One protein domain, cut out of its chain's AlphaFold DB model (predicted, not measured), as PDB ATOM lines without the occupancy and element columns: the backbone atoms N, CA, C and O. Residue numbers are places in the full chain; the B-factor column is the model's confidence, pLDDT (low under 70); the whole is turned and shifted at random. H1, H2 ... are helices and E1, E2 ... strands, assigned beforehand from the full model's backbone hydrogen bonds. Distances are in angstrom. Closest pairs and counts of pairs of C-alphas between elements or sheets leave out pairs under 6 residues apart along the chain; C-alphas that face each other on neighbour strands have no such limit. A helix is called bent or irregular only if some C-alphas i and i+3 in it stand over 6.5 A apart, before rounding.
ATOM      1  N   TYR A 113      27.409 -37.126  42.563       96.00
ATOM      2  CA  TYR A 113      26.278 -36.727  43.384       96.00
ATOM      3  C   TYR A 113      25.766 -37.955  44.166       96.00
ATOM      4  O   TYR A 113      25.474 -38.980  43.540       96.00
ATOM      5  N   PRO A 114      25.650 -37.900  45.507       93.00
ATOM      6  CA  PRO A 114      25.211 -39.044  46.307       93.00
ATOM      7  C   PRO A 114      23.786 -39.493  45.963       93.00
ATOM      8  O   PRO A 114      22.850 -38.687  45.938       93.00
ATOM      9  N   VAL A 115      23.590 -40.795  45.746       87.06
ATOM     10  CA  VAL A 115      22.280 -41.364  45.373       87.06
ATOM     11  C   VAL A 115      21.274 -41.218  46.520       87.06
ATOM     12  O   VAL A 115      20.092 -40.962  46.294       87.06
ATOM     13  N   GLU A 116      21.748 -41.303  47.761       89.56
ATOM     14  CA  GLU A 116      20.947 -41.145  48.977       89.56
ATOM     15  C   GLU A 116      20.405 -39.717  49.118       89.56
ATOM     16  O   GLU A 116      19.295 -39.517  49.619       89.56
ATOM     17  N   ALA A 117      21.173 -38.724  48.658       90.44
ATOM     18  CA  ALA A 117      20.751 -37.329  48.632       90.44
ATOM     19  C   ALA A 117      19.763 -37.064  47.489       90.44
ATOM     20  O   ALA A 117      18.885 -36.215  47.624       90.44
ATOM     21  N   LEU A 118      19.870 -37.801  46.379       89.88
ATOM     22  CA  LEU A 118      19.038 -37.598  45.194       89.88
ATOM     23  C   LEU A 118      17.552 -37.843  45.480       89.88
ATOM     24  O   LEU A 118      16.707 -37.049  45.077       89.88
ATOM     25  N   GLN A 119      17.238 -38.887  46.248       87.75
ATOM     26  CA  GLN A 119      15.859 -39.218  46.634       87.75
ATOM     27  C   GLN A 119      15.215 -38.165  47.548       87.75
ATOM     28  O   GLN A 119      13.995 -38.126  47.691       87.75
ATOM     29  N   GLN A 120      16.028 -37.314  48.176       91.44
ATOM     30  CA  GLN A 120      15.577 -36.252  49.076       91.44
ATOM     31  C   GLN A 120      15.431 -34.904  48.354       91.44
ATOM     32  O   GLN A 120      14.993 -33.925  48.960       91.44
ATOM     33  N   VAL A 121      15.788 -34.836  47.066       92.69
ATOM     34  CA  VAL A 121      15.692 -33.610  46.272       92.69
ATOM     35  C   VAL A 121      14.218 -33.216  46.102       92.69
ATOM     36  O   VAL A 121      13.395 -34.041  45.698       92.69
ATOM     37  N   PRO A 122      13.849 -31.945  46.349       94.06
ATOM     38  CA  PRO A 122      12.500 -31.465  46.085       94.06
ATOM     39  C   PRO A 122      12.090 -31.694  44.628       94.06
ATOM     40  O   PRO A 122      12.866 -31.413  43.707       94.06
ATOM     41  N   PHE A 123      10.850 -32.152  44.435       94.06
ATOM     42  CA  PHE A 123      10.270 -32.471  43.124       94.06
ATOM     43  C   PHE A 123      11.029 -33.571  42.367       94.06
ATOM     44  O   PHE A 123      11.075 -33.550  41.135       94.06
ATOM     45  N   PHE A 124      11.612 -34.524  43.103       93.56
ATOM     46  CA  PHE A 124      12.374 -35.638  42.542       93.56
ATOM     47  C   PHE A 124      11.644 -36.335  41.389       93.56
ATOM     48  O   PHE A 124      12.246 -36.476  40.336       93.56
ATOM     49  N   ASP A 125      10.352 -36.656  41.520       93.56
ATOM     50  CA  ASP A 125       9.585 -37.352  40.471       93.56
ATOM     51  C   ASP A 125       9.565 -36.606  39.125       93.56
ATOM     52  O   ASP A 125       9.592 -37.216  38.063       93.56
ATOM     53  N   ARG A 126       9.526 -35.268  39.148       94.12
ATOM     54  CA  ARG A 126       9.563 -34.454  37.919       94.12
ATOM     55  C   ARG A 126      10.983 -34.360  37.368       94.12
ATOM     56  O   ARG A 126      11.181 -34.388  36.157       94.12
ATOM     57  N   LYS A 127      11.972 -34.231  38.255       95.56
ATOM     58  CA  LYS A 127      13.389 -34.143  37.884       95.56
ATOM     59  C   LYS A 127      13.924 -35.470  37.355       95.56
ATOM     60  O   LYS A 127      14.742 -35.450  36.445       95.56
ATOM     61  N   SER A 128      13.467 -36.600  37.891       94.38
ATOM     62  CA  SER A 128      13.892 -37.940  37.484       94.38
ATOM     63  C   SER A 128      13.530 -38.220  36.033       94.38
ATOM     64  O   SER A 128      14.396 -38.673  35.299       94.38
ATOM     65  N   ILE A 129      12.330 -37.831  35.593       94.38
ATOM     66  CA  ILE A 129      11.918 -37.931  34.185       94.38
ATOM     67  C   ILE A 129      12.869 -37.134  33.280       94.38
ATOM     68  O   ILE A 129      13.351 -37.644  32.274       94.38
ATOM     69  N   LEU A 130      13.187 -35.887  33.644       95.31
ATOM     70  CA  LEU A 130      14.109 -35.060  32.853       95.31
ATOM     71  C   LEU A 130      15.530 -35.638  32.835       95.31
ATOM     72  O   LEU A 130      16.201 -35.576  31.808       95.31
ATOM     73  N   MET A 131      15.979 -36.207  33.957       95.00
ATOM     74  CA  MET A 131      17.269 -36.889  34.062       95.00
ATOM     75  C   MET A 131      17.326 -38.176  33.232       95.00
ATOM     76  O   MET A 131      18.366 -38.457  32.648       95.00
ATOM     77  N   GLU A 132      16.229 -38.925  33.156       95.25
ATOM     78  CA  GLU A 132      16.115 -40.137  32.343       95.25
ATOM     79  C   GLU A 132      16.195 -39.808  30.848       95.25
ATOM     80  O   GLU A 132      17.000 -40.404  30.138       95.25
ATOM     81  N   ILE A 133      15.460 -38.788  30.388       94.00
ATOM     82  CA  ILE A 133      15.465 -38.362  28.977       94.00
ATOM     83  C   ILE A 133      16.856 -37.905  28.516       94.00
ATOM     84  O   ILE A 133      17.227 -38.120  27.365       94.00
ATOM     85  N   GLN A 134      17.622 -37.249  29.392       92.56
ATOM     86  CA  GLN A 134      18.958 -36.739  29.066       92.56
ATOM     87  C   GLN A 134      20.099 -37.722  29.369       92.56
ATOM     88  O   GLN A 134      21.252 -37.314  29.254       92.56
ATOM     89  N   GLU A 135      19.791 -38.954  29.796       93.31
ATOM     90  CA  GLU A 135      20.773 -39.963  30.229       93.31
ATOM     91  C   GLU A 135      21.778 -39.397  31.253       93.31
ATOM     92  O   GLU A 135      22.993 -39.501  31.107       93.31
ATOM     93  N   ALA A 136      21.261 -38.731  32.291       92.50
ATOM     94  CA  ALA A 136      22.066 -37.926  33.206       92.50
ATOM     95  C   ALA A 136      23.183 -38.721  33.912       92.50
ATOM     96  O   ALA A 136      22.926 -39.642  34.692       92.50
ATOM     97  N   GLU A 137      24.428 -38.277  33.735       92.44
ATOM     98  CA  GLU A 137      25.582 -38.815  34.452       92.44
ATOM     99  C   GLU A 137      25.740 -38.136  35.818       92.44
ATOM    100  O   GLU A 137      26.045 -36.950  35.922       92.44
ATOM    101  N   LEU A 138      25.562 -38.903  36.900       95.00
ATOM    102  CA  LEU A 138      25.724 -38.421  38.283       95.00
ATOM    103  C   LEU A 138      27.137 -38.615  38.836       95.00
ATOM    104  O   LEU A 138      27.376 -38.382  40.020       95.00
ATOM    105  N   ARG A 139      28.073 -39.061  38.003       95.62
ATOM    106  CA  ARG A 139      29.481 -39.235  38.341       95.62
ATOM    107  C   ARG A 139      30.317 -38.737  37.180       95.62
ATOM    108  O   ARG A 139      30.001 -39.038  36.040       95.62
ATOM    109  N   CYS A 140      31.414 -38.064  37.484       96.06
ATOM    110  CA  CYS A 140      32.427 -37.721  36.505       96.06
ATOM    111  C   CYS A 140      33.829 -38.057  37.013       96.06
ATOM    112  O   CYS A 140      34.093 -38.127  38.219       96.06
ATOM    113  N   LEU A 141      34.728 -38.268  36.057       96.19
ATOM    114  CA  LEU A 141      36.164 -38.278  36.288       96.19
ATOM    115  C   LEU A 141      36.713 -36.917  35.878       96.19
ATOM    116  O   LEU A 141      36.388 -36.408  34.808       96.19
ATOM    117  N   LEU A 142      37.571 -36.359  36.721       97.38
ATOM    118  CA  LEU A 142      38.262 -35.102  36.486       97.38
ATOM    119  C   LEU A 142      39.771 -35.379  36.387       97.38
ATOM    120  O   LEU A 142      40.470 -35.342  37.405       97.38
ATOM    121  N   PRO A 143      40.285 -35.722  35.189       96.38
ATOM    122  CA  PRO A 143      41.718 -35.841  34.946       96.38
ATOM    123  C   PRO A 143      42.458 -34.551  35.279       96.38
ATOM    124  O   PRO A 143      42.014 -33.463  34.916       96.38
ATOM    125  N   LYS A 144      43.630 -34.672  35.902       95.81
ATOM    126  CA  LYS A 144      44.504 -33.542  36.237       95.81
ATOM    127  C   LYS A 144      44.812 -32.656  35.029       95.81
ATOM    128  O   LYS A 144      44.881 -31.441  35.182       95.81
ATOM    129  N   SER A 145      44.937 -33.249  33.843       94.00
ATOM    130  CA  SER A 145      45.178 -32.538  32.583       94.00
ATOM    131  C   SER A 145      44.087 -31.524  32.221       94.00
ATOM    132  O   SER A 145      44.356 -30.582  31.485       94.00
ATOM    133  N   LEU A 146      42.862 -31.646  32.750       94.56
ATOM    134  CA  LEU A 146      41.819 -30.633  32.536       94.56
ATOM    135  C   LEU A 146      42.215 -29.270  33.124       94.56
ATOM    136  O   LEU A 146      41.835 -28.229  32.590       94.56
ATOM    137  N   LEU A 147      43.030 -29.261  34.184       94.94
ATOM    138  CA  LEU A 147      43.526 -28.039  34.819       94.94
ATOM    139  C   LEU A 147      44.508 -27.265  33.921       94.94
ATOM    140  O   LEU A 147      44.676 -26.060  34.109       94.94
ATOM    141  N   ASP A 148      45.098 -27.910  32.908       92.75
ATOM    142  CA  ASP A 148      45.989 -27.255  31.941       92.75
ATOM    143  C   ASP A 148      45.238 -26.292  31.006       92.75
ATOM    144  O   ASP A 148      45.858 -25.454  30.349       92.75
ATOM    145  N   HIS A 149      43.905 -26.348  30.981       89.94
ATOM    146  CA  HIS A 149      43.050 -25.464  30.181       89.94
ATOM    147  C   HIS A 149      42.066 -24.639  31.029       89.94
ATOM    148  O   HIS A 149      41.225 -23.925  30.479       89.94
ATOM    149  N   GLY A 150      42.182 -24.713  32.360       92.31
ATOM    150  CA  GLY A 150      41.309 -24.011  33.297       92.31
ATOM    151  C   GLY A 150      41.608 -22.526  33.470       92.31
ATOM    152  O   GLY A 150      42.457 -21.925  32.803       92.31
ATOM    153  N   PHE A 151      40.906 -21.906  34.416       94.06
ATOM    154  CA  PHE A 151      41.079 -20.496  34.761       94.06
ATOM    155  C   PHE A 151      42.479 -20.187  35.284       94.06
ATOM    156  O   PHE A 151      42.979 -19.082  35.054       94.06
ATOM    157  N   PHE A 152      43.107 -21.149  35.963       93.94
ATOM    158  CA  PHE A 152      44.413 -20.990  36.596       93.94
ATOM    159  C   PHE A 152      45.555 -21.681  35.842       93.94
ATOM    160  O   PHE A 152      46.636 -21.852  36.411       93.94
ATOM    161  N   SER A 153      45.347 -22.042  34.572       88.50
ATOM    162  CA  SER A 153      46.417 -22.586  33.735       88.50
ATOM    163  C   SER A 153      47.561 -21.585  33.549       88.50
ATOM    164  O   SER A 153      47.353 -20.388  33.336       88.50
ATOM    165  N   ASN A 154      48.791 -22.102  33.593       75.38
ATOM    166  CA  ASN A 154      50.004 -21.347  33.274       75.38
ATOM    167  C   ASN A 154      50.274 -21.279  31.761       75.38
ATOM    168  O   ASN A 154      51.169 -20.545  31.337       75.38
ATOM    169  N   TYR A 155      49.532 -22.043  30.955       67.19
ATOM    170  CA  TYR A 155      49.682 -22.068  29.508       67.19
ATOM    171  C   TYR A 155      48.706 -21.071  28.873       67.19
ATOM    172  O   TYR A 155      47.503 -21.122  29.146       67.19
ATOM    173  N   PRO A 156      49.187 -20.131  28.042       58.22
ATOM    174  CA  PRO A 156      48.291 -19.268  27.293       58.22
ATOM    175  C   PRO A 156      47.434 -20.129  26.358       58.22
ATOM    176  O   PRO A 156      47.963 -20.945  25.608       58.22
ATOM    177  N   LEU A 157      46.113 -19.939  26.409       57.94
ATOM    178  CA  LEU A 157      45.185 -20.489  25.421       57.94
ATOM    179  C   LEU A 157      45.606 -19.980  24.039       57.94
ATOM    180  O   LEU A 157      45.461 -18.790  23.752       57.94
ATOM    181  N   GLU A 158      46.144 -20.859  23.196       51.50
ATOM    182  CA  GLU A 158      46.327 -20.539  21.786       51.50
ATOM    183  C   GLU A 158      44.938 -20.354  21.155       51.50
ATOM    184  O   GLU A 158      44.058 -21.207  21.270       51.50
ATOM    185  N   GLU A 159      44.723 -19.212  20.498       52.09
ATOM    186  CA  GLU A 159      43.439 -18.825  19.892       52.09
ATOM    187  C   GLU A 159      42.941 -19.809  18.810       52.09
ATOM    188  O   GLU A 159      41.802 -19.696  18.355       52.09
ATOM    189  N   GLU A 160      43.756 -20.789  18.397       44.81
ATOM    190  CA  GLU A 160      43.404 -21.789  17.381       44.81
ATOM    191  C   GLU A 160      42.432 -22.873  17.882       44.81
ATOM    192  O   GLU A 160      41.661 -23.408  17.078       44.81
ATOM    193  N   ASP A 161      42.366 -23.142  19.193       45.38
ATOM    194  CA  ASP A 161      41.497 -24.197  19.749       45.38
ATOM    195  C   ASP A 161      40.031 -23.752  19.941       45.38
ATOM    196  O   ASP A 161      39.133 -24.548  20.235       45.38
ATOM    197  N   ASN A 162      39.741 -22.478  19.644       42.38
ATOM    198  CA  ASN A 162      38.387 -21.912  19.621       42.38
ATOM    199  C   ASN A 162      37.444 -22.628  18.635       42.38
ATOM    200  O   ASN A 162      36.226 -22.460  18.706       42.38
ATOM    201  N   LYS A 163      37.976 -23.430  17.702       42.97
ATOM    202  CA  LYS A 163      37.167 -24.271  16.807       42.97
ATOM    203  C   LYS A 163      36.677 -25.569  17.453       42.97
ATOM    204  O   LYS A 163      35.617 -26.037  17.045       42.97
ATOM    205  N   ARG A 164      37.389 -26.139  18.434       41.12
ATOM    206  CA  ARG A 164      36.945 -27.352  19.153       41.12
ATOM    207  C   ARG A 164      35.965 -27.025  20.279       41.12
ATOM    208  O   ARG A 164      34.988 -27.746  20.465       41.12
ATOM    209  N   SER A 165      36.154 -25.903  20.971       41.09
ATOM    210  CA  SER A 165      35.202 -25.415  21.982       41.09
ATOM    211  C   SER A 165      33.911 -24.864  21.356       41.09
ATOM    212  O   SER A 165      32.826 -25.033  21.912       41.09
ATOM    213  N   SER A 166      33.988 -24.295  20.148       41.62
ATOM    214  CA  SER A 166      32.825 -23.831  19.377       41.62
ATOM    215  C   SER A 166      31.795 -24.929  19.077       41.62
ATOM    216  O   SER A 166      30.618 -24.593  18.938       41.62
ATOM    217  N   SER A 167      32.196 -26.199  18.949       42.75
ATOM    218  CA  SER A 167      31.266 -27.311  18.690       42.75
ATOM    219  C   SER A 167      30.558 -27.834  19.942       42.75
ATOM    220  O   SER A 167      29.512 -28.457  19.814       42.75
ATOM    221  N   LEU A 168      31.086 -27.560  21.140       47.72
ATOM    222  CA  LEU A 168      30.432 -27.889  22.418       47.72
ATOM    223  C   LEU A 168      29.455 -26.788  22.860       47.72
ATOM    224  O   LEU A 168      28.499 -27.042  23.580       47.72
ATOM    225  N   ILE A 169      29.688 -25.554  22.405       47.78
ATOM    226  CA  ILE A 169      28.906 -24.357  22.750       47.78
ATOM    227  C   ILE A 169      27.739 -24.130  21.764       47.78
ATOM    228  O   ILE A 169      26.883 -23.264  21.978       47.78
ATOM    229  N   SER A 170      27.669 -24.887  20.666       41.88
ATOM    230  CA  SER A 170      26.681 -24.643  19.619       41.88
ATOM    231  C   SER A 170      25.256 -25.003  20.063       41.88
ATOM    232  O   SER A 170      24.887 -26.172  20.107       41.88
ATOM    233  N   ASN A 171      24.451 -23.949  20.253       49.00
ATOM    234  CA  ASN A 171      22.980 -23.896  20.172       49.00
ATOM    235  C   ASN A 171      22.154 -24.113  21.450       49.00
ATOM    236  O   ASN A 171      21.017 -24.568  21.364       49.00
ATOM    237  N   TYR A 172      22.639 -23.702  22.624       55.28
ATOM    238  CA  TYR A 172      21.813 -23.761  23.841       55.28
ATOM    239  C   TYR A 172      20.803 -22.614  24.021       55.28
ATOM    240  O   TYR A 172      19.998 -22.679  24.945       55.28
ATOM    241  N   SER A 173      20.811 -21.564  23.188       55.81
ATOM    242  CA  SER A 173      19.769 -20.528  23.256       55.81
ATOM    243  C   SER A 173      18.896 -20.528  22.013       55.81
ATOM    244  O   SER A 173      19.282 -20.029  20.956       55.81
ATOM    245  N   TRP A 174      17.693 -21.069  22.163       60.78
ATOM    246  CA  TRP A 174      16.652 -21.009  21.139       60.78
ATOM    247  C   TRP A 174      15.872 -19.700  21.180       60.78
ATOM    248  O   TRP A 174      15.385 -19.227  20.158       60.78
ATOM    249  N   SER A 175      15.761 -19.098  22.365       63.62
ATOM    250  CA  SER A 175      14.985 -17.876  22.559       63.62
ATOM    251  C   SER A 175      15.798 -16.605  22.257       63.62
ATOM    252  O   SER A 175      15.228 -15.521  22.115       63.62
ATOM    253  N   GLY A 176      17.133 -16.721  22.211       64.19
ATOM    254  CA  GLY A 176      18.065 -15.595  22.123       64.19
ATOM    255  C   GLY A 176      18.088 -14.705  23.374       64.19
ATOM    256  O   GLY A 176      18.714 -13.644  23.350       64.19
ATOM    257  N   ARG A 177      17.395 -15.091  24.457       66.38
ATOM    258  CA  ARG A 177      17.289 -14.290  25.687       66.38
ATOM    259  C   ARG A 177      18.508 -14.449  26.586       66.38
ATOM    260  O   ARG A 177      18.893 -13.475  27.233       66.38
ATOM    261  N   ARG A 178      19.134 -15.630  26.612       74.69
ATOM    262  CA  ARG A 178      20.355 -15.880  27.389       74.69
ATOM    263  C   ARG A 178      21.592 -15.743  26.501       74.69
ATOM    264  O   ARG A 178      21.732 -16.409  25.478       74.69
ATOM    265  N   LYS A 179      22.519 -14.875  26.910       78.31
ATOM    266  CA  LYS A 179      23.847 -14.793  26.292       78.31
ATOM    267  C   LYS A 179      24.695 -15.963  26.772       78.31
ATOM    268  O   LYS A 179      24.653 -16.305  27.950       78.31
ATOM    269  N   VAL A 180      25.482 -16.532  25.865       80.19
ATOM    270  CA  VAL A 180      26.484 -17.544  26.209       80.19
ATOM    271  C   VAL A 180      27.497 -16.916  27.179       80.19
ATOM    272  O   VAL A 180      28.105 -15.900  26.824       80.19
ATOM    273  N   PRO A 181      27.674 -17.466  28.393       83.88
ATOM    274  CA  PRO A 181      28.651 -16.945  29.335       83.88
ATOM    275  C   PRO A 181      30.083 -17.100  28.816       83.88
ATOM    276  O   PRO A 181      30.466 -18.151  28.307       83.88
ATOM    277  N   SER A 182      30.904 -16.062  28.982       84.25
ATOM    278  CA  SER A 182      32.297 -16.062  28.508       84.25
ATOM    279  C   SER A 182      33.181 -17.092  29.221       84.25
ATOM    280  O   SER A 182      34.147 -17.582  28.633       84.25
ATOM    281  N   TYR A 183      32.841 -17.446  30.464       88.19
ATOM    282  CA  TYR A 183      33.596 -18.409  31.268       88.19
ATOM    283  C   TYR A 183      33.494 -19.848  30.753       88.19
ATOM    284  O   TYR A 183      34.365 -20.648  31.073       88.19
ATOM    285  N   LEU A 184      32.484 -20.179  29.933       86.62
ATOM    286  CA  LEU A 184      32.292 -21.541  29.415       86.62
ATOM    287  C   LEU A 184      33.502 -22.043  28.622       86.62
ATOM    288  O   LEU A 184      33.825 -23.220  28.675       86.62
ATOM    289  N   SER A 185      34.209 -21.139  27.937       85.25
ATOM    290  CA  SER A 185      35.427 -21.469  27.184       85.25
ATOM    291  C   SER A 185      36.589 -21.980  28.048       85.25
ATOM    292  O   SER A 185      37.530 -22.551  27.507       85.25
ATOM    293  N   LYS A 186      36.529 -21.767  29.366       90.69
ATOM    294  CA  LYS A 186      37.546 -22.165  30.349       90.69
ATOM    295  C   LYS A 186      37.015 -23.142  31.399       90.69
ATOM    296  O   LYS A 186      37.714 -23.443  32.362       90.69
ATOM    297  N   LEU A 187      35.768 -23.594  31.262       92.75
ATOM    298  CA  LEU A 187      35.173 -24.508  32.225       92.75
ATOM    299  C   LEU A 187      35.815 -25.893  32.073       92.75
ATOM    300  O   LEU A 187      35.763 -26.490  31.004       92.75
ATOM    301  N   VAL A 188      36.400 -26.404  33.155       95.50
ATOM    302  CA  VAL A 188      37.124 -27.690  33.176       95.50
ATOM    303  C   VAL A 188      36.247 -28.881  33.559       95.50
ATOM    304  O   VAL A 188      36.758 -29.966  33.807       95.50
ATOM    305  N   PHE A 189      34.933 -28.693  33.671       96.06
ATOM    306  CA  PHE A 189      34.015 -29.727  34.147       96.06
ATOM    307  C   PHE A 189      33.226 -30.336  32.982       96.06
ATOM    308  O   PHE A 189      32.762 -29.580  32.126       96.06
ATOM    309  N   PRO A 190      33.034 -31.670  32.951       94.50
ATOM    310  CA  PRO A 190      32.264 -32.336  31.904       94.50
ATOM    311  C   PRO A 190      30.843 -31.787  31.784       94.50
ATOM    312  O   PRO A 190      30.139 -31.612  32.785       94.50
ATOM    313  N   GLN A 191      30.415 -31.524  30.550       90.94
ATOM    314  CA  GLN A 191      29.138 -30.871  30.276       90.94
ATOM    315  C   GLN A 191      27.955 -31.752  30.690       90.94
ATOM    316  O   GLN A 191      26.940 -31.237  31.157       90.94
ATOM    317  N   GLU A 192      28.093 -33.066  30.559       92.06
ATOM    318  CA  GLU A 192      27.112 -34.083  30.934       92.06
ATOM    319  C   GLU A 192      26.825 -34.007  32.439       92.06
ATOM    320  O   GLU A 192      25.670 -33.908  32.862       92.06
ATOM    321  N   PHE A 193      27.888 -33.919  33.246       95.75
ATOM    322  CA  PHE A 193      27.787 -33.801  34.699       95.75
ATOM    323  C   PHE A 193      27.178 -32.463  35.125       95.75
ATOM    324  O   PHE A 193      26.253 -32.433  35.937       95.75
ATOM    325  N   ILE A 194      27.625 -31.343  34.544       95.50
ATOM    326  CA  ILE A 194      27.038 -30.026  34.844       95.50
ATOM    327  C   ILE A 194      25.556 -29.997  34.460       95.50
ATOM    328  O   ILE A 194      24.732 -29.477  35.209       95.50
ATOM    329  N   THR A 195      25.186 -30.595  33.331       94.00
ATOM    330  CA  THR A 195      23.794 -30.680  32.877       94.00
ATOM    331  C   THR A 195      22.921 -31.461  33.858       94.00
ATOM    332  O   THR A 195      21.841 -30.987  34.213       94.00
ATOM    333  N   ALA A 196      23.410 -32.587  34.383       96.00
ATOM    334  CA  ALA A 196      22.727 -33.316  35.447       96.00
ATOM    335  C   ALA A 196      22.541 -32.447  36.706       96.00
ATOM    336  O   ALA A 196      21.437 -32.365  37.255       96.00
ATOM    337  N   LEU A 197      23.589 -31.728  37.125       97.62
ATOM    338  CA  LEU A 197      23.521 -30.817  38.272       97.62
ATOM    339  C   LEU A 197      22.534 -29.660  38.056       97.62
ATOM    340  O   LEU A 197      21.853 -29.274  39.005       97.62
ATOM    341  N   ARG A 198      22.382 -29.140  36.828       96.50
ATOM    342  CA  ARG A 198      21.359 -28.123  36.509       96.50
ATOM    343  C   ARG A 198      19.958 -28.654  36.781       96.50
ATOM    344  O   ARG A 198      19.171 -27.983  37.446       96.50
ATOM    345  N   THR A 199      19.657 -29.871  36.330       96.56
ATOM    346  CA  THR A 199      18.354 -30.505  36.575       96.56
ATOM    347  C   THR A 199      18.105 -30.736  38.066       96.56
ATOM    348  O   THR A 199      16.993 -30.511  38.547       96.56
ATOM    349  N   ILE A 200      19.136 -31.131  38.820       97.00
ATOM    350  CA  ILE A 200      19.042 -31.332  40.274       97.00
ATOM    351  C   ILE A 200      18.800 -30.004  41.005       97.00
ATOM    352  O   ILE A 200      17.916 -29.939  41.865       97.00
ATOM    353  N   ALA A 201      19.534 -28.946  40.651       97.00
ATOM    354  CA  ALA A 201      19.452 -27.627  41.283       97.00
ATOM    355  C   ALA A 201      18.149 -26.869  40.981       97.00
ATOM    356  O   ALA A 201      17.790 -25.947  41.711       97.00
ATOM    357  N   MET A 202      17.448 -27.255  39.913       95.94
ATOM    358  CA  MET A 202      16.270 -26.555  39.411       95.94
ATOM    359  C   MET A 202      15.169 -26.385  40.473       95.94
ATOM    360  O   MET A 202      14.819 -27.320  41.204       95.94
ATOM    361  N   LYS A 203      14.595 -25.185  40.544       95.12
ATOM    362  CA  LYS A 203      13.491 -24.811  41.442       95.12
ATOM    363  C   LYS A 203      12.131 -25.170  40.841       95.12
ATOM    364  O   LYS A 203      12.019 -25.506  39.666       95.12
ATOM    365  N   GLU A 204      11.073 -25.086  41.645       94.56
ATOM    366  CA  GLU A 204       9.706 -25.402  41.201       94.56
ATOM    367  C   GLU A 204       9.235 -24.496  40.055       94.56
ATOM    368  O   GLU A 204       8.738 -24.979  39.042       94.56
ATOM    369  N   ASP A 205       9.457 -23.185  40.167       95.44
ATOM    370  CA  ASP A 205       9.050 -22.231  39.133       95.44
ATOM    371  C   ASP A 205       9.863 -22.392  37.840       95.44
ATOM    372  O   ASP A 205       9.384 -22.086  36.748       95.44
ATOM    373  N   GLU A 206      11.099 -22.876  37.956       95.50
ATOM    374  CA  GLU A 206      11.963 -23.212  36.827       95.50
ATOM    375  C   GLU A 206      11.494 -24.503  36.146       95.50
ATOM    376  O   GLU A 206      11.374 -24.532  34.923       95.50
ATOM    377  N   LEU A 207      11.122 -25.526  36.921       95.44
ATOM    378  CA  LEU A 207      10.498 -26.751  36.418       95.44
ATOM    379  C   LEU A 207       9.242 -26.449  35.596       95.44
ATOM    380  O   LEU A 207       9.075 -26.995  34.507       95.44
ATOM    381  N   ASP A 208       8.376 -25.562  36.084       95.06
ATOM    382  CA  ASP A 208       7.159 -25.169  35.369       95.06
ATOM    383  C   ASP A 208       7.469 -24.439  34.055       95.06
ATOM    384  O   ASP A 208       6.838 -24.704  33.029       95.06
ATOM    385  N   LYS A 209       8.485 -23.564  34.045       93.88
ATOM    386  CA  LYS A 209       8.956 -22.894  32.821       93.88
ATOM    387  C   LYS A 209       9.537 -23.890  31.820       93.88
ATOM    388  O   LYS A 209       9.229 -23.784  30.637       93.88
ATOM    389  N   VAL A 210      10.336 -24.858  32.274       93.44
ATOM    390  CA  VAL A 210      10.882 -25.920  31.414       93.44
ATOM    391  C   VAL A 210       9.746 -26.748  30.815       93.44
ATOM    392  O   VAL A 210       9.721 -26.945  29.604       93.44
ATOM    393  N   SER A 211       8.760 -27.159  31.620       92.75
ATOM    394  CA  SER A 211       7.578 -27.873  31.117       92.75
ATOM    395  C   SER A 211       6.802 -27.052  30.080       92.75
ATOM    396  O   SER A 211       6.388 -27.600  29.063       92.75
ATOM    397  N   SER A 212       6.648 -25.739  30.290       91.50
ATOM    398  CA  SER A 212       6.004 -24.844  29.318       91.50
ATOM    399  C   SER A 212       6.784 -24.755  28.003       91.50
ATOM    400  O   SER A 212       6.183 -24.862  26.940       91.50
ATOM    401  N   LEU A 213       8.112 -24.595  28.064       89.88
ATOM    402  CA  LEU A 213       8.968 -24.526  26.873       89.88
ATOM    403  C   LEU A 213       8.934 -25.830  26.072       89.88
ATOM    404  O   LEU A 213       8.801 -25.800  24.853       89.88
ATOM    405  N   LEU A 214       9.012 -26.974  26.754       89.62
ATOM    406  CA  LEU A 214       8.919 -28.284  26.108       89.62
ATOM    407  C   LEU A 214       7.530 -28.515  25.494       89.62
ATOM    408  O   LEU A 214       7.433 -29.046  24.391       89.62
ATOM    409  N   GLY A 215       6.464 -28.048  26.153       87.12
ATOM    410  CA  GLY A 215       5.103 -28.095  25.614       87.12
ATOM    411  C   GLY A 215       4.902 -27.228  24.364       87.12
ATOM    412  O   GLY A 215       4.182 -27.630  23.454       87.12
ATOM    413  N   GLU A 216       5.556 -26.065  24.279       84.00
ATOM    414  CA  GLU A 216       5.529 -25.212  23.078       84.00
ATOM    415  C   GLU A 216       6.226 -25.870  21.875       84.00
ATOM    416  O   GLU A 216       5.794 -25.695  20.734       84.00
ATOM    417  N   LEU A 217       7.286 -26.645  22.121       76.06
ATOM    418  CA  LEU A 217       8.074 -27.314  21.079       76.06
ATOM    419  C   LEU A 217       7.385 -28.551  20.505       76.06
ATOM    420  O   LEU A 217       7.566 -28.858  19.329       76.06
ATOM    421  N   ALA A 218       6.551 -29.213  21.302       70.94
ATOM    422  CA  ALA A 218       5.752 -30.362  20.886       70.94
ATOM    423  C   ALA A 218       4.539 -29.995  19.989       70.94
ATOM    424  O   ALA A 218       3.652 -30.817  19.792       70.94
ATOM    425  N   GLY A 219       4.459 -28.764  19.462       62.53
ATOM    426  CA  GLY A 219       3.268 -28.186  18.820       62.53
ATOM    427  C   GLY A 219       2.438 -29.125  17.921       62.53
ATOM    428  O   GLY A 219       2.959 -29.769  17.023       62.53
ATOM    429  N   SER A 220       1.110 -29.135  18.107       55.03
ATOM    430  CA  SER A 220       0.058 -29.869  17.355       55.03
ATOM    431  C   SER A 220       0.189 -31.392  17.159       55.03
ATOM    432  O   SER A 220      -0.818 -32.021  16.839       55.03
ATOM    433  N   GLU A 221       1.355 -31.998  17.376       56.97
ATOM    434  CA  GLU A 221       1.531 -33.450  17.456       56.97
ATOM    435  C   GLU A 221       1.454 -33.861  18.930       56.97
ATOM    436  O   GLU A 221       2.451 -33.856  19.643       56.97
ATOM    437  N   GLU A 222       0.248 -34.206  19.393       58.62
ATOM    438  CA  GLU A 222      -0.088 -34.494  20.804       58.62
ATOM    439  C   GLU A 222       0.707 -35.649  21.466       58.62
ATOM    440  O   GLU A 222       0.482 -35.934  22.638       58.62
ATOM    441  N   GLU A 223       1.654 -36.297  20.777       63.88
ATOM    442  CA  GLU A 223       2.350 -37.504  21.260       63.88
ATOM    443  C   GLU A 223       3.884 -37.489  21.124       63.88
ATOM    444  O   GLU A 223       4.526 -38.496  21.426       63.88
ATOM    445  N   ARG A 224       4.519 -36.395  20.680       79.69
ATOM    446  CA  ARG A 224       5.986 -36.399  20.548       79.69
ATOM    447  C   ARG A 224       6.675 -36.171  21.898       79.69
ATOM    448  O   ARG A 224       6.598 -35.085  22.466       79.69
ATOM    449  N   GLU A 225       7.422 -37.171  22.363       83.06
ATOM    450  CA  GLU A 225       8.334 -37.022  23.502       83.06
ATOM    451  C   GLU A 225       9.508 -36.082  23.160       83.06
ATOM    452  O   GLU A 225      10.031 -36.122  22.035       83.06
ATOM    453  N   PRO A 226       9.938 -35.220  24.103       87.88
ATOM    454  CA  PRO A 226      11.066 -34.330  23.882       87.88
ATOM    455  C   PRO A 226      12.372 -35.130  23.836       87.88
ATOM    456  O   PRO A 226      12.601 -36.038  24.630       87.88
ATOM    457  N   SER A 227      13.259 -34.764  22.918       89.88
ATOM    458  CA  SER A 227      14.597 -35.351  22.828       89.88
ATOM    459  C   SER A 227      15.521 -34.852  23.944       89.88
ATOM    460  O   SER A 227      15.332 -33.762  24.488       89.88
ATOM    461  N   ALA A 228      16.586 -35.609  24.230       91.12
ATOM    462  CA  ALA A 228      17.623 -35.231  25.194       91.12
ATOM    463  C   ALA A 228      18.149 -33.805  24.960       91.12
ATOM    464  O   ALA A 228      18.148 -32.982  25.869       91.12
ATOM    465  N   SER A 229      18.528 -33.477  23.720       89.25
ATOM    466  CA  SER A 229      19.031 -32.142  23.370       89.25
ATOM    467  C   SER A 229      17.991 -31.047  23.620       89.25
ATOM    468  O   SER A 229      18.351 -29.954  24.061       89.25
ATOM    469  N   GLU A 230      16.707 -31.347  23.393       89.81
ATOM    470  CA  GLU A 230      15.633 -30.390  23.634       89.81
ATOM    471  C   GLU A 230      15.440 -30.107  25.130       89.81
ATOM    472  O   GLU A 230      15.321 -28.949  25.537       89.81
ATOM    473  N   VAL A 231      15.494 -31.153  25.960       92.19
ATOM    474  CA  VAL A 231      15.461 -31.031  27.423       92.19
ATOM    475  C   VAL A 231      16.664 -30.244  27.935       92.19
ATOM    476  O   VAL A 231      16.487 -29.290  28.692       92.19
ATOM    477  N   GLN A 232      17.876 -30.581  27.492       91.81
ATOM    478  CA  GLN A 232      19.101 -29.902  27.922       91.81
ATOM    479  C   GLN A 232      19.080 -28.406  27.577       91.81
ATOM    480  O   GLN A 232      19.437 -27.571  28.411       91.81
ATOM    481  N   ALA A 233      18.620 -28.049  26.373       88.69
ATOM    482  CA  ALA A 233      18.483 -26.658  25.956       88.69
ATOM    483  C   ALA A 233      17.425 -25.908  26.780       88.69
ATOM    484  O   ALA A 233      17.689 -24.797  27.242       88.69
ATOM    485  N   ALA A 234      16.259 -26.514  27.028       91.31
ATOM    486  CA  ALA A 234      15.215 -25.906  27.853       91.31
ATOM    487  C   ALA A 234      15.681 -25.686  29.305       91.31
ATOM    488  O   ALA A 234      15.497 -24.599  29.858       91.31
ATOM    489  N   VAL A 235      16.332 -26.687  29.906       92.94
ATOM    490  CA  VAL A 235      16.904 -26.598  31.261       92.94
ATOM    491  C   VAL A 235      17.959 -25.497  31.328       92.94
ATOM    492  O   VAL A 235      17.923 -24.675  32.245       92.94
ATOM    493  N   TRP A 236      18.861 -25.428  30.346       91.25
ATOM    494  CA  TRP A 236      19.878 -24.381  30.268       91.25
ATOM    495  C   TRP A 236      19.283 -22.976  30.161       91.25
ATOM    496  O   TRP A 236      19.704 -22.060  30.872       91.25
ATOM    497  N   GLU A 237      18.307 -22.796  29.274       89.69
ATOM    498  CA  GLU A 237      17.679 -21.503  29.017       89.69
ATOM    499  C   GLU A 237      17.041 -20.945  30.299       89.69
ATOM    500  O   GLU A 237      17.245 -19.773  30.637       89.69
ATOM    501  N   VAL A 238      16.339 -21.801  31.048       91.50
ATOM    502  CA  VAL A 238      15.646 -21.424  32.284       91.50
ATOM    503  C   VAL A 238      16.616 -21.251  33.454       91.50
ATOM    504  O   VAL A 238      16.626 -20.191  34.080       91.50
ATOM    505  N   CYS A 239      17.444 -22.258  33.739       90.75
ATOM    506  CA  CYS A 239      18.212 -22.331  34.987       90.75
ATOM    507  C   CYS A 239      19.599 -21.679  34.861       90.75
ATOM    508  O   CYS A 239      20.111 -21.068  35.801       90.75
ATOM    509  N   GLY A 240      20.222 -21.767  33.683       91.00
ATOM    510  CA  GLY A 240      21.642 -21.470  33.517       91.00
ATOM    511  C   GLY A 240      22.535 -22.383  34.353       91.00
ATOM    512  O   GLY A 240      22.174 -23.518  34.648       91.00
ATOM    513  N   ASP A 241      23.703 -21.868  34.739       92.81
ATOM    514  CA  ASP A 241      24.739 -22.624  35.455       92.81
ATOM    515  C   ASP A 241      24.801 -22.361  36.959       92.81
ATOM    516  O   ASP A 241      25.375 -23.167  37.679       92.81
TER     517      ASP A 241
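What this domain is: This is residues 113 to 241 of the 330 residues of an uncharacterized protein of Ananas comosus var. bracteatus (UniProt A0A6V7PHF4). Helix H8 is the middle of a helical cluster at one end, with H7 packed crosswise on it, H6 also crossing it and H2 beside H6, nearly in line with it but running the opposite way, and from this cluster a loose loop of short parts, E1, H3, H4 and H5, reaches out and makes much of the length. Short H1 sits off the knot's side, near the start of H2. The printed part has 129 residues, with H1, H2, E1, H3, H4, H5, H6, H7 and H8 in order: mostly helix, and E1 pairs with no named strand. It is only just compact, close to loose, with a radius of gyration of the C-alphas of 16.4 A and spans of 51 by 36 by 21 A.

Where its parts are: Find C-alpha 115 at (22.280, -41.364, 45.373), where H1 begins, residues 115 to 118. Next come H2, 124 to 133, 14.2 A; E1, 139 to 143, 13.1 A; H3, 144 to 149; irregular H4, 159 to 165, only just, with C-alphas 160 and 163 6.7 A apart; and H5, 182 to 186. H6 is 191 to 201, 15.0 A, H7 204 to 217, 20.3 A, and H8 228 to 239, 16.2 A, ending at C-alpha 239 (18.212, -22.331, 34.987).

How they stand to each other: Start at the hub, H8: it touches H7, closest C-alphas Val 210 and Ala 234, 5.6 A, at a steep tilt of 45 degrees. H8 touches H6 at Thr 199 and Val 235, 6.8 A. H2 and H8 touch only at their ends, only just, with 3 pairs of C-alphas within 8 A. H2 touches H6 at a shallow tilt of 20 degrees, opposite ways, closest C-alphas Lys 127 and Thr 199, 6.3 A. H3 and H5 are close but not clearly touching, His 149 and Lys 186, 6.4 A. Every O i to N i+4 pair is within hydrogen-bond range in H6, H7 and H8, against 4 of 6 in H2, 0 of 2 in H3, 1 of 3 in H4 and 0 of 1 in H5, where O i to N i+3 gives 3 of 3 in H3, 1 of 4 in H4 and 1 of 2 in H5.

The domain as a whole: Look for the two farthest C-alphas, Asn 154 and Glu 222, 53.3 A apart. The printed part has no cut, and the long link is H4 to H5. Confidence is low, under 70, in residues 155 to 177 and 219 to 223.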